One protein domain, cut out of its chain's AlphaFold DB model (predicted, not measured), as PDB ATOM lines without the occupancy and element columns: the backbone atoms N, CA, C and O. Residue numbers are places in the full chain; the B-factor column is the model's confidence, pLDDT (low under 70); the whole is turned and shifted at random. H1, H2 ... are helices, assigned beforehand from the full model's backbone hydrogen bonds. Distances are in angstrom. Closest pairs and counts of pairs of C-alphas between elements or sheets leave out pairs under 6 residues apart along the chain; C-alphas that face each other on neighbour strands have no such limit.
ATOM      1  N   HIS A 122      20.396   4.056 -46.005       55.31
ATOM      2  CA  HIS A 122      19.387   3.969 -47.067       55.31
ATOM      3  C   HIS A 122      19.115   2.518 -47.497       55.31
ATOM      4  O   HIS A 122      17.960   2.173 -47.745       55.31
ATOM      5  N   SER A 123      20.143   1.663 -47.534       56.19
ATOM      6  CA  SER A 123      20.017   0.239 -47.876       56.19
ATOM      7  C   SER A 123      19.204  -0.523 -46.828       56.19
ATOM      8  O   SER A 123      18.225  -1.174 -47.184       56.19
ATOM      9  N   MET A 124      19.509  -0.360 -45.535       54.91
ATOM     10  CA  MET A 124      18.738  -0.987 -44.453       54.91
ATOM     11  C   MET A 124      17.282  -0.505 -44.416       54.91
ATOM     12  O   MET A 124      16.364  -1.319 -44.321       54.91
ATOM     13  N   GLN A 125      17.038   0.802 -44.590       61.91
ATOM     14  CA  GLN A 125      15.669   1.318 -44.715       61.91
ATOM     15  C   GLN A 125      14.940   0.761 -45.939       61.91
ATOM     16  O   GLN A 125      13.717   0.621 -45.909       61.91
ATOM     17  N   SER A 126      15.650   0.498 -47.036       72.56
ATOM     18  CA  SER A 126      15.039  -0.047 -48.245       72.56
ATOM     19  C   SER A 126      14.651  -1.516 -48.070       72.56
ATOM     20  O   SER A 126      13.545  -1.886 -48.456       72.56
ATOM     21  N   GLU A 127      15.478  -2.323 -47.403       77.12
ATOM     22  CA  GLU A 127      15.176  -3.726 -47.108       77.12
ATOM     23  C   GLU A 127      13.979  -3.861 -46.161       77.12
ATOM     24  O   GLU A 127      13.054  -4.623 -46.445       77.12
ATOM     25  N   GLU A 128      13.929  -3.069 -45.087       81.25
ATOM     26  CA  GLU A 128      12.788  -3.044 -44.162       81.25
ATOM     27  C   GLU A 128      11.498  -2.593 -44.857       81.25
ATOM     28  O   GLU A 128      10.427  -3.164 -44.631       81.25
ATOM     29  N   ARG A 129      11.581  -1.607 -45.760       81.50
ATOM     30  CA  ARG A 129      10.434  -1.175 -46.575       81.50
ATOM     31  C   ARG A 129       9.966  -2.274 -47.521       81.50
ATOM     32  O   ARG A 129       8.761  -2.490 -47.625       81.50
ATOM     33  N   VAL A 130      10.878  -2.981 -48.185       85.38
ATOM     34  CA  VAL A 130      10.532  -4.108 -49.066       85.38
ATOM     35  C   VAL A 130       9.868  -5.230 -48.265       85.38
ATOM     36  O   VAL A 130       8.833  -5.749 -48.684       85.38
ATOM     37  N   GLN A 131      10.394  -5.561 -47.084       87.62
ATOM     38  CA  GLN A 131       9.781  -6.549 -46.193       87.62
ATOM     39  C   GLN A 131       8.386  -6.113 -45.725       87.62
ATOM     40  O   GLN A 131       7.458  -6.923 -45.744       87.62
ATOM     41  N   ALA A 132       8.204  -4.841 -45.366       85.81
ATOM     42  CA  ALA A 132       6.904  -4.303 -44.977       85.81
ATOM     43  C   ALA A 132       5.885  -4.368 -46.127       85.81
ATOM     44  O   ALA A 132       4.745  -4.785 -45.915       85.81
ATOM     45  N   VAL A 133       6.295  -4.021 -47.350       87.06
ATOM     46  CA  VAL A 133       5.443  -4.122 -48.546       87.06
ATOM     47  C   VAL A 133       5.069  -5.577 -48.829       87.06
ATOM     48  O   VAL A 133       3.895  -5.869 -49.052       87.06
ATOM     49  N   ASN A 134       6.022  -6.509 -48.751       92.38
ATOM     50  CA  ASN A 134       5.743  -7.937 -48.923       92.38
ATOM     51  C   ASN A 134       4.749  -8.450 -47.874       92.38
ATOM     52  O   ASN A 134       3.769  -9.105 -48.226       92.38
ATOM     53  N   LEU A 135       4.939  -8.084 -46.604       94.38
ATOM     54  CA  LEU A 135       4.015  -8.446 -45.532       94.38
ATOM     55  C   LEU A 135       2.610  -7.878 -45.776       94.38
ATOM     56  O   LEU A 135       1.620  -8.570 -45.541       94.38
ATOM     57  N   MET A 136       2.502  -6.639 -46.262       92.12
ATOM     58  CA  MET A 136       1.211  -6.043 -46.618       92.12
ATOM     59  C   MET A 136       0.515  -6.823 -47.737       92.12
ATOM     60  O   MET A 136      -0.679  -7.112 -47.624       92.12
ATOM     61  N   MET A 137       1.255  -7.214 -48.775       92.62
ATOM     62  CA  MET A 137       0.728  -8.027 -49.873       92.62
ATOM     63  C   MET A 137       0.275  -9.409 -49.391       92.62
ATOM     64  O   MET A 137      -0.788  -9.891 -49.787       92.62
ATOM     65  N   ASP A 138       1.032 -10.042 -48.498       91.44
ATOM     66  CA  ASP A 138       0.653 -11.322 -47.896       91.44
ATOM     67  C   ASP A 138      -0.594 -11.196 -47.021       91.44
ATOM     68  O   ASP A 138      -1.492 -12.037 -47.095       91.44
ATOM     69  N   CYS A 139      -0.704 -10.115 -46.249       92.94
ATOM     70  CA  CYS A 139      -1.904  -9.814 -45.470       92.94
ATOM     71  C   CYS A 139      -3.133  -9.616 -46.369       92.94
ATOM     72  O   CYS A 139      -4.233 -10.049 -46.013       92.94
ATOM     73  N   GLN A 140      -2.957  -8.989 -47.533       93.12
ATOM     74  CA  GLN A 140      -4.026  -8.819 -48.513       93.12
ATOM     75  C   GLN A 140      -4.453 -10.165 -49.112       93.12
ATOM     76  O   GLN A 140      -5.635 -10.506 -49.057       93.12
ATOM     77  N   ARG A 141      -3.496 -10.983 -49.566       92.50
ATOM     78  CA  ARG A 141      -3.767 -12.343 -50.066       92.50
ATOM     79  C   ARG A 141      -4.464 -13.218 -49.028       92.50
ATOM     80  O   ARG A 141      -5.393 -13.955 -49.355       92.50
ATOM     81  N   PHE A 142      -4.050 -13.127 -47.766       92.88
ATOM     82  CA  PHE A 142      -4.681 -13.866 -46.676       92.88
ATOM     83  C   PHE A 142      -6.146 -13.455 -46.470       92.88
ATOM     84  O   PHE A 142      -6.998 -14.318 -46.244       92.88
ATOM     85  N   ARG A 143      -6.454 -12.157 -46.575       91.94
ATOM     86  CA  ARG A 143      -7.832 -11.656 -46.483       91.94
ATOM     87  C   ARG A 143      -8.702 -12.210 -47.609       91.94
ATOM     88  O   ARG A 143      -9.775 -12.735 -47.337       91.94
ATOM     89  N   GLU A 144      -8.220 -12.155 -48.844       93.75
ATOM     90  CA  GLU A 144      -8.942 -12.689 -50.006       93.75
ATOM     91  C   GLU A 144      -9.194 -14.197 -49.873       93.75
ATOM     92  O   GLU A 144     -10.295 -14.688 -50.136       93.75
ATOM     93  N   TRP A 145      -8.186 -14.940 -49.405       94.25
ATOM     94  CA  TRP A 145      -8.318 -16.368 -49.135       94.25
ATOM     95  C   TRP A 145      -9.374 -16.656 -48.058       94.25
ATOM     96  O   TRP A 145     -10.197 -17.558 -48.234       94.25
ATOM     97  N   GLN A 146      -9.401 -15.868 -46.978       92.50
ATOM     98  CA  GLN A 146     -10.435 -15.954 -45.943       92.50
ATOM     99  C   GLN A 146     -11.830 -15.693 -46.513       92.50
ATOM    100  O   GLN A 146     -12.720 -16.516 -46.316       92.50
ATOM    101  N   GLU A 147     -12.028 -14.606 -47.260       92.62
ATOM    102  CA  GLU A 147     -13.327 -14.272 -47.862       92.62
ATOM    103  C   GLU A 147     -13.829 -15.378 -48.796       92.62
ATOM    104  O   GLU A 147     -15.005 -15.754 -48.762       92.62
ATOM    105  N   LYS A 148     -12.934 -15.948 -49.611       94.19
ATOM    106  CA  LYS A 148     -13.265 -17.089 -50.470       94.19
ATOM    107  C   LYS A 148     -13.662 -18.313 -49.643       94.19
ATOM    108  O   LYS A 148     -14.670 -18.948 -49.953       94.19
ATOM    109  N   GLY A 149     -12.919 -18.613 -48.579       93.25
ATOM    110  CA  GLY A 149     -13.226 -19.708 -47.661       93.25
ATOM    111  C   GLY A 149     -14.576 -19.536 -46.959       93.25
ATOM    112  O   GLY A 149     -15.359 -20.482 -46.893       93.25
ATOM    113  N   VAL A 150     -14.899 -18.324 -46.500       94.31
ATOM    114  CA  VAL A 150     -16.201 -17.998 -45.891       94.31
ATOM    115  C   VAL A 150     -17.335 -18.251 -46.886       94.31
ATOM    116  O   VAL A 150     -18.309 -18.922 -46.538       94.31
ATOM    117  N   LYS A 151     -17.202 -17.778 -48.132       94.31
ATOM    118  CA  LYS A 151     -18.198 -18.009 -49.195       94.31
ATOM    119  C   LYS A 151     -18.373 -19.496 -49.509       94.31
ATOM    120  O   LYS A 151     -19.498 -19.963 -49.660       94.31
ATOM    121  N   GLU A 152     -17.280 -20.251 -49.566       94.69
ATOM    122  CA  GLU A 152     -17.320 -21.695 -49.817       94.69
ATOM    123  C   GLU A 152     -18.018 -22.458 -48.680       94.69
ATOM    124  O   GLU A 152     -18.840 -23.339 -48.935       94.69
ATOM    125  N   ILE A 153     -17.743 -22.105 -47.420       92.81
ATOM    126  CA  ILE A 153     -18.411 -22.694 -46.251       92.81
ATOM    127  C   ILE A 153     -19.903 -22.353 -46.258       92.81
ATOM    128  O   ILE A 153     -20.725 -23.236 -46.003       92.81
ATOM    129  N   ALA A 154     -20.248 -21.099 -46.560       94.62
ATOM    130  CA  ALA A 154     -21.626 -20.637 -46.654       94.62
ATOM    131  C   ALA A 154     -22.416 -21.453 -47.688       94.62
ATOM    132  O   ALA A 154     -23.474 -21.998 -47.367       94.62
ATOM    133  N   LEU A 155     -21.835 -21.641 -48.877       95.50
ATOM    134  CA  LEU A 155     -22.408 -22.456 -49.945       95.50
ATOM    135  C   LEU A 155     -22.573 -23.925 -49.523       95.50
ATOM    136  O   LEU A 155     -23.662 -24.478 -49.646       95.50
ATOM    137  N   LYS A 156     -21.520 -24.552 -48.983       95.94
ATOM    138  CA  LYS A 156     -21.546 -25.972 -48.575       95.94
ATOM    139  C   LYS A 156     -22.583 -26.272 -47.493       95.94
ATOM    140  O   LYS A 156     -23.112 -27.377 -47.452       95.94
ATOM    141  N   ASN A 157     -22.847 -25.313 -46.607       93.88
ATOM    142  CA  ASN A 157     -23.739 -25.496 -45.462       93.88
ATOM    143  C   ASN A 157     -25.125 -24.858 -45.659       93.88
ATOM    144  O   ASN A 157     -25.930 -24.904 -44.733       93.88
ATOM    145  N   ASN A 158     -25.415 -24.280 -46.832       94.38
ATOM    146  CA  ASN A 158     -26.662 -23.556 -47.114       94.38
ATOM    147  C   ASN A 158     -26.986 -22.482 -46.058       94.38
ATOM    148  O   ASN A 158     -28.114 -22.367 -45.574       94.38
ATOM    149  N   VAL A 159     -25.981 -21.701 -45.669       95.69
ATOM    150  CA  VAL A 159     -26.125 -20.582 -44.728       95.69
ATOM    151  C   VAL A 159     -25.670 -19.282 -45.382       95.69
ATOM    152  O   VAL A 159     -24.898 -19.302 -46.337       95.69
ATOM    153  N   SER A 160     -26.125 -18.137 -44.869       93.81
ATOM    154  CA  SER A 160     -25.644 -16.840 -45.350       93.81
ATOM    155  C   SER A 160     -24.171 -16.620 -44.987       93.81
ATOM    156  O   SER A 160     -23.692 -17.065 -43.940       93.81
ATOM    157  N   VAL A 161     -23.462 -15.889 -45.849       92.44
ATOM    158  CA  VAL A 161     -22.060 -15.483 -45.644       92.44
ATOM    159  C   VAL A 161     -21.909 -14.722 -44.322       92.44
ATOM    160  O   VAL A 161     -21.057 -15.070 -43.511       92.44
ATOM    161  N   GLU A 162     -22.821 -13.787 -44.040       92.69
ATOM    162  CA  GLU A 162     -22.869 -12.989 -42.804       92.69
ATOM    163  C   GLU A 162     -22.888 -13.854 -41.536       92.69
ATOM    164  O   GLU A 162     -22.231 -13.550 -40.539       92.69
ATOM    165  N   ARG A 163     -23.617 -14.977 -41.565       90.25
ATOM    166  CA  ARG A 163     -23.688 -15.894 -40.424       90.25
ATOM    167  C   ARG A 163     -22.357 -16.604 -40.195       90.25
ATOM    168  O   ARG A 163     -21.964 -16.805 -39.045       90.25
ATOM    169  N   VAL A 164     -21.663 -16.983 -41.266       91.00
ATOM    170  CA  VAL A 164     -20.330 -17.596 -41.180       91.00
ATOM    171  C   VAL A 164     -19.316 -16.578 -40.654       91.00
ATOM    172  O   VAL A 164     -18.565 -16.898 -39.731       91.00
ATOM    173  N   GLU A 165     -19.344 -15.340 -41.148       91.31
ATOM    174  CA  GLU A 165     -18.482 -14.253 -40.663       91.31
ATOM    175  C   GLU A 165     -18.697 -13.964 -39.176       91.31
ATOM    176  O   GLU A 165     -17.735 -13.875 -38.408       91.31
ATOM    177  N   ALA A 166     -19.955 -13.894 -38.732       89.06
ATOM    178  CA  ALA A 166     -20.288 -13.706 -37.325       89.06
ATOM    179  C   ALA A 166     -19.698 -14.824 -36.445       89.06
ATOM    180  O   ALA A 166     -19.115 -14.550 -35.393       89.06
ATOM    181  N   LEU A 167     -19.783 -16.082 -36.887       89.31
ATOM    182  CA  LEU A 167     -19.213 -17.221 -36.162       89.31
ATOM    183  C   LEU A 167     -17.680 -17.168 -36.098       89.31
ATOM    184  O   LEU A 167     -17.103 -17.433 -35.035       89.31
ATOM    185  N   VAL A 168     -17.018 -16.792 -37.194       88.06
ATOM    186  CA  VAL A 168     -15.558 -16.605 -37.236       88.06
ATOM    187  C   VAL A 168     -15.133 -15.491 -36.273       88.06
ATOM    188  O   VAL A 168     -14.229 -15.694 -35.458       88.06
ATOM    189  N   ASN A 169     -15.839 -14.359 -36.270       86.50
ATOM    190  CA  ASN A 169     -15.568 -13.232 -35.372       86.50
ATOM    191  C   ASN A 169     -15.753 -13.600 -33.893       86.50
ATOM    192  O   ASN A 169     -14.911 -13.264 -33.052       86.50
ATOM    193  N   ILE A 170     -16.812 -14.344 -33.561       83.88
ATOM    194  CA  ILE A 170     -17.035 -14.851 -32.200       83.88
ATOM    195  C   ILE A 170     -15.869 -15.748 -31.768       83.88
ATOM    196  O   ILE A 170     -15.392 -15.626 -30.636       83.88
ATOM    197  N   ARG A 171     -15.383 -16.629 -32.650       80.19
ATOM    198  CA  ARG A 171     -14.257 -17.525 -32.349       80.19
ATOM    199  C   ARG A 171     -12.969 -16.747 -32.075       80.19
ATOM    200  O   ARG A 171     -12.347 -16.962 -31.037       80.19
ATOM    201  N   ILE A 172     -12.624 -15.790 -32.935       79.81
ATOM    202  CA  ILE A 172     -11.428 -14.946 -32.768       79.81
ATOM    203  C   ILE A 172     -11.480 -14.179 -31.437       79.81
ATOM    204  O   ILE A 172     -10.486 -14.115 -30.704       79.81
ATOM    205  N   ASN A 173     -12.642 -13.629 -31.080       75.75
ATOM    206  CA  ASN A 173     -12.816 -12.890 -29.830       75.75
ATOM    207  C   ASN A 173     -12.763 -13.797 -28.589       75.75
ATOM    208  O   ASN A 173     -12.182 -13.417 -27.564       75.75
ATOM    209  N   LYS A 174     -13.294 -15.021 -28.672       74.56
ATOM    210  CA  LYS A 174     -13.148 -16.027 -27.607       74.56
ATOM    211  C   LYS A 174     -11.676 -16.386 -27.376       74.56
ATOM    212  O   LYS A 174     -11.221 -16.376 -26.234       74.56
ATOM    213  N   ASP A 175     -10.900 -16.582 -28.434       68.31
ATOM    214  CA  ASP A 175      -9.481 -16.935 -28.308       68.31
ATOM    215  C   ASP A 175      -8.639 -15.791 -27.715       68.31
ATOM    216  O   ASP A 175      -7.736 -16.024 -26.903       68.31
ATOM    217  N   ARG A 176      -8.961 -14.531 -28.047       67.88
ATOM    218  CA  ARG A 176      -8.317 -13.346 -27.445       67.88
ATOM    219  C   ARG A 176      -8.634 -13.210 -25.955       67.88
ATOM    220  O   ARG A 176      -7.736 -12.968 -25.147       67.88
ATOM    221  N   THR A 177      -9.896 -13.390 -25.571       64.25
ATOM    222  CA  THR A 177     -10.318 -13.267 -24.165       64.25
ATOM    223  C   THR A 177      -9.746 -14.383 -23.286       64.25
ATOM    224  O   THR A 177      -9.319 -14.109 -22.162       64.25
ATOM    225  N   LEU A 178      -9.645 -15.614 -23.796       60.56
ATOM    226  CA  LEU A 178      -9.020 -16.736 -23.084       60.56
ATOM    227  C   LEU A 178      -7.521 -16.509 -22.838       60.56
ATOM    228  O   LEU A 178      -7.044 -16.705 -21.715       60.56
ATOM    229  N   LYS A 179      -6.781 -16.017 -23.840       59.78
ATOM    230  CA  LYS A 179      -5.347 -15.703 -23.696       59.78
ATOM    231  C   LYS A 179      -5.085 -14.602 -22.658       59.78
ATOM    232  O   LYS A 179      -4.098 -14.674 -21.923       59.78
ATOM    233  N   ASN A 180      -5.988 -13.629 -22.530       57.56
ATOM    234  CA  ASN A 180      -5.866 -12.558 -21.536       57.56
ATOM    235  C   ASN A 180      -6.163 -13.033 -20.105       57.56
ATOM    236  O   ASN A 180      -5.478 -12.617 -19.167       57.56
ATOM    237  N   LYS A 181      -7.115 -13.955 -19.920       58.88
ATOM    238  CA  LYS A 181      -7.419 -14.534 -18.597       58.88
ATOM    239  C   LYS A 181      -6.251 -15.356 -18.035       58.88
ATOM    240  O   LYS A 181      -5.985 -15.290 -16.836       58.88
ATOM    241  N   GLY A 182      -5.510 -16.069 -18.889       56.38
ATOM    242  CA  GLY A 182      -4.315 -16.820 -18.482       56.38
ATOM    243  C   GLY A 182      -3.158 -15.929 -18.012       56.38
ATOM    244  O   GLY A 182      -2.506 -16.231 -17.013       56.38
ATOM    245  N   LYS A 183      -2.933 -14.789 -18.678       57.38
ATOM    246  CA  LYS A 183      -1.886 -13.829 -18.281       57.38
ATOM    247  C   LYS A 183      -2.228 -13.090 -16.984       57.38
ATOM    248  O   LYS A 183      -1.343 -12.892 -16.155       57.38
ATOM    249  N   ARG A 184      -3.505 -12.751 -16.771       54.88
ATOM    250  CA  ARG A 184      -3.964 -12.054 -15.558       54.88
ATOM    251  C   ARG A 184      -3.812 -12.924 -14.301       54.88
ATOM    252  O   ARG A 184      -3.264 -12.452 -13.313       54.88
ATOM    253  N   LYS A 185      -4.136 -14.224 -14.388       56.47
ATOM    254  CA  LYS A 185      -3.907 -15.189 -13.292       56.47
ATOM    255  C   LYS A 185      -2.426 -15.376 -12.938       56.47
ATOM    256  O   LYS A 185      -2.104 -15.639 -11.783       56.47
ATOM    257  N   ARG A 186      -1.514 -15.248 -13.911       53.84
ATOM    258  CA  ARG A 186      -0.070 -15.381 -13.657       53.84
ATOM    259  C   ARG A 186       0.515 -14.147 -12.967       53.84
ATOM    260  O   ARG A 186       1.383 -14.318 -12.122       53.84
ATOM    261  N   MET A 187       0.034 -12.939 -13.272       53.44
ATOM    262  CA  MET A 187       0.458 -11.741 -12.535       53.44
ATOM    263  C   MET A 187      -0.096 -11.722 -11.111       53.44
ATOM    264  O   MET A 187       0.671 -11.499 -10.187       53.44
ATOM    265  N   GLU A 188      -1.373 -12.047 -10.910       50.72
ATOM    266  CA  GLU A 188      -1.999 -12.011  -9.580       50.72
ATOM    267  C   GLU A 188      -1.348 -12.996  -8.589       50.72
ATOM    268  O   GLU A 188      -1.130 -12.661  -7.424       50.72
ATOM    269  N   LYS A 189      -0.917 -14.175  -9.066       52.50
ATOM    270  CA  LYS A 189      -0.163 -15.138  -8.245       52.50
ATOM    271  C   LYS A 189       1.251 -14.648  -7.899       52.50
ATOM    272  O   LYS A 189       1.706 -14.873  -6.786       52.50
ATOM    273  N   VAL A 190       1.928 -13.948  -8.814       48.66
ATOM    274  CA  VAL A 190       3.278 -13.401  -8.572       48.66
ATOM    275  C   VAL A 190       3.235 -12.179  -7.645       48.66
ATOM    276  O   VAL A 190       4.158 -11.975  -6.858       48.66
ATOM    277  N   THR A 191       2.165 -11.380  -7.680       49.19
ATOM    278  CA  THR A 191       2.026 -10.204  -6.807       49.19
ATOM    279  C   THR A 191       1.685 -10.587  -5.363       49.19
ATOM    280  O   THR A 191       2.215  -9.970  -4.443       49.19
ATOM    281  N   MET A 192       0.878 -11.632  -5.136       46.66
ATOM    282  CA  MET A 192       0.559 -12.092  -3.773       46.66
ATOM    283  C   MET A 192       1.680 -12.903  -3.105       46.66
ATOM    284  O   MET A 192       1.752 -12.942  -1.879       46.66
ATOM    285  N   GLU A 193       2.585 -13.514  -3.873       44.75
ATOM    286  CA  GLU A 193       3.722 -14.255  -3.306       44.75
ATOM    287  C   GLU A 193       4.852 -13.322  -2.829       44.75
ATOM    288  O   GLU A 193       5.589 -13.658  -1.909       44.75
ATOM    289  N   LYS A 194       4.940 -12.098  -3.373       46.41
ATOM    290  CA  LYS A 194       5.961 -11.099  -2.997       46.41
ATOM    291  C   LYS A 194       5.527 -10.131  -1.882       46.41
ATOM    292  O   LYS A 194       6.272  -9.211  -1.553       46.41
TER     293      LYS A 194
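What this domain is: This is residues 122 to 194 of the 238 residues of an uncharacterized protein of Dendrothele bispora (strain CBS 962.96) (UniProt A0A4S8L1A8). Two long helices, H1 and then H2, meet near their linked ends as an open V, and the far part of each arm sticks out free, residues 122 to 145 and 169 to 194. The printed part has 73 residues with two named helices and no named strand, an all-helix domain. It is extended, with a radius of gyration of the C-alphas of 20.0 A, and flat, spanning 55 by 50 by 13 A.

How they stand to each other: H1, residues 122 to 157, and H2, residues 161 to 193, touch, H1 with residues 150 to 154 alone and H2 with residues 161 to 165 alone. Their closest C-alphas, those of Ala 154 and Val 161, are 5.3 A apart. They run opposite ways at a steep tilt of 58 degrees. In H1 and H2 every O i to N i+4 pair is within hydrogen-bond range.

Where its parts are: H1 measures 52.3 A from C-alpha 122 at (19.387, 3.969, -47.067) to C-alpha 157. H2 measures 49.6 A and ends with C-alpha 193 at (3.722, -14.255, -3.306).

The domain as a whole: The C-alphas farthest apart, those of Asn 158 and Lys 194, are 56.3 A apart. The printed part has no cut, and the link from H1 to H2 is tight. The pLDDT is under 70 at residues 122 to 125 and 175 to 194.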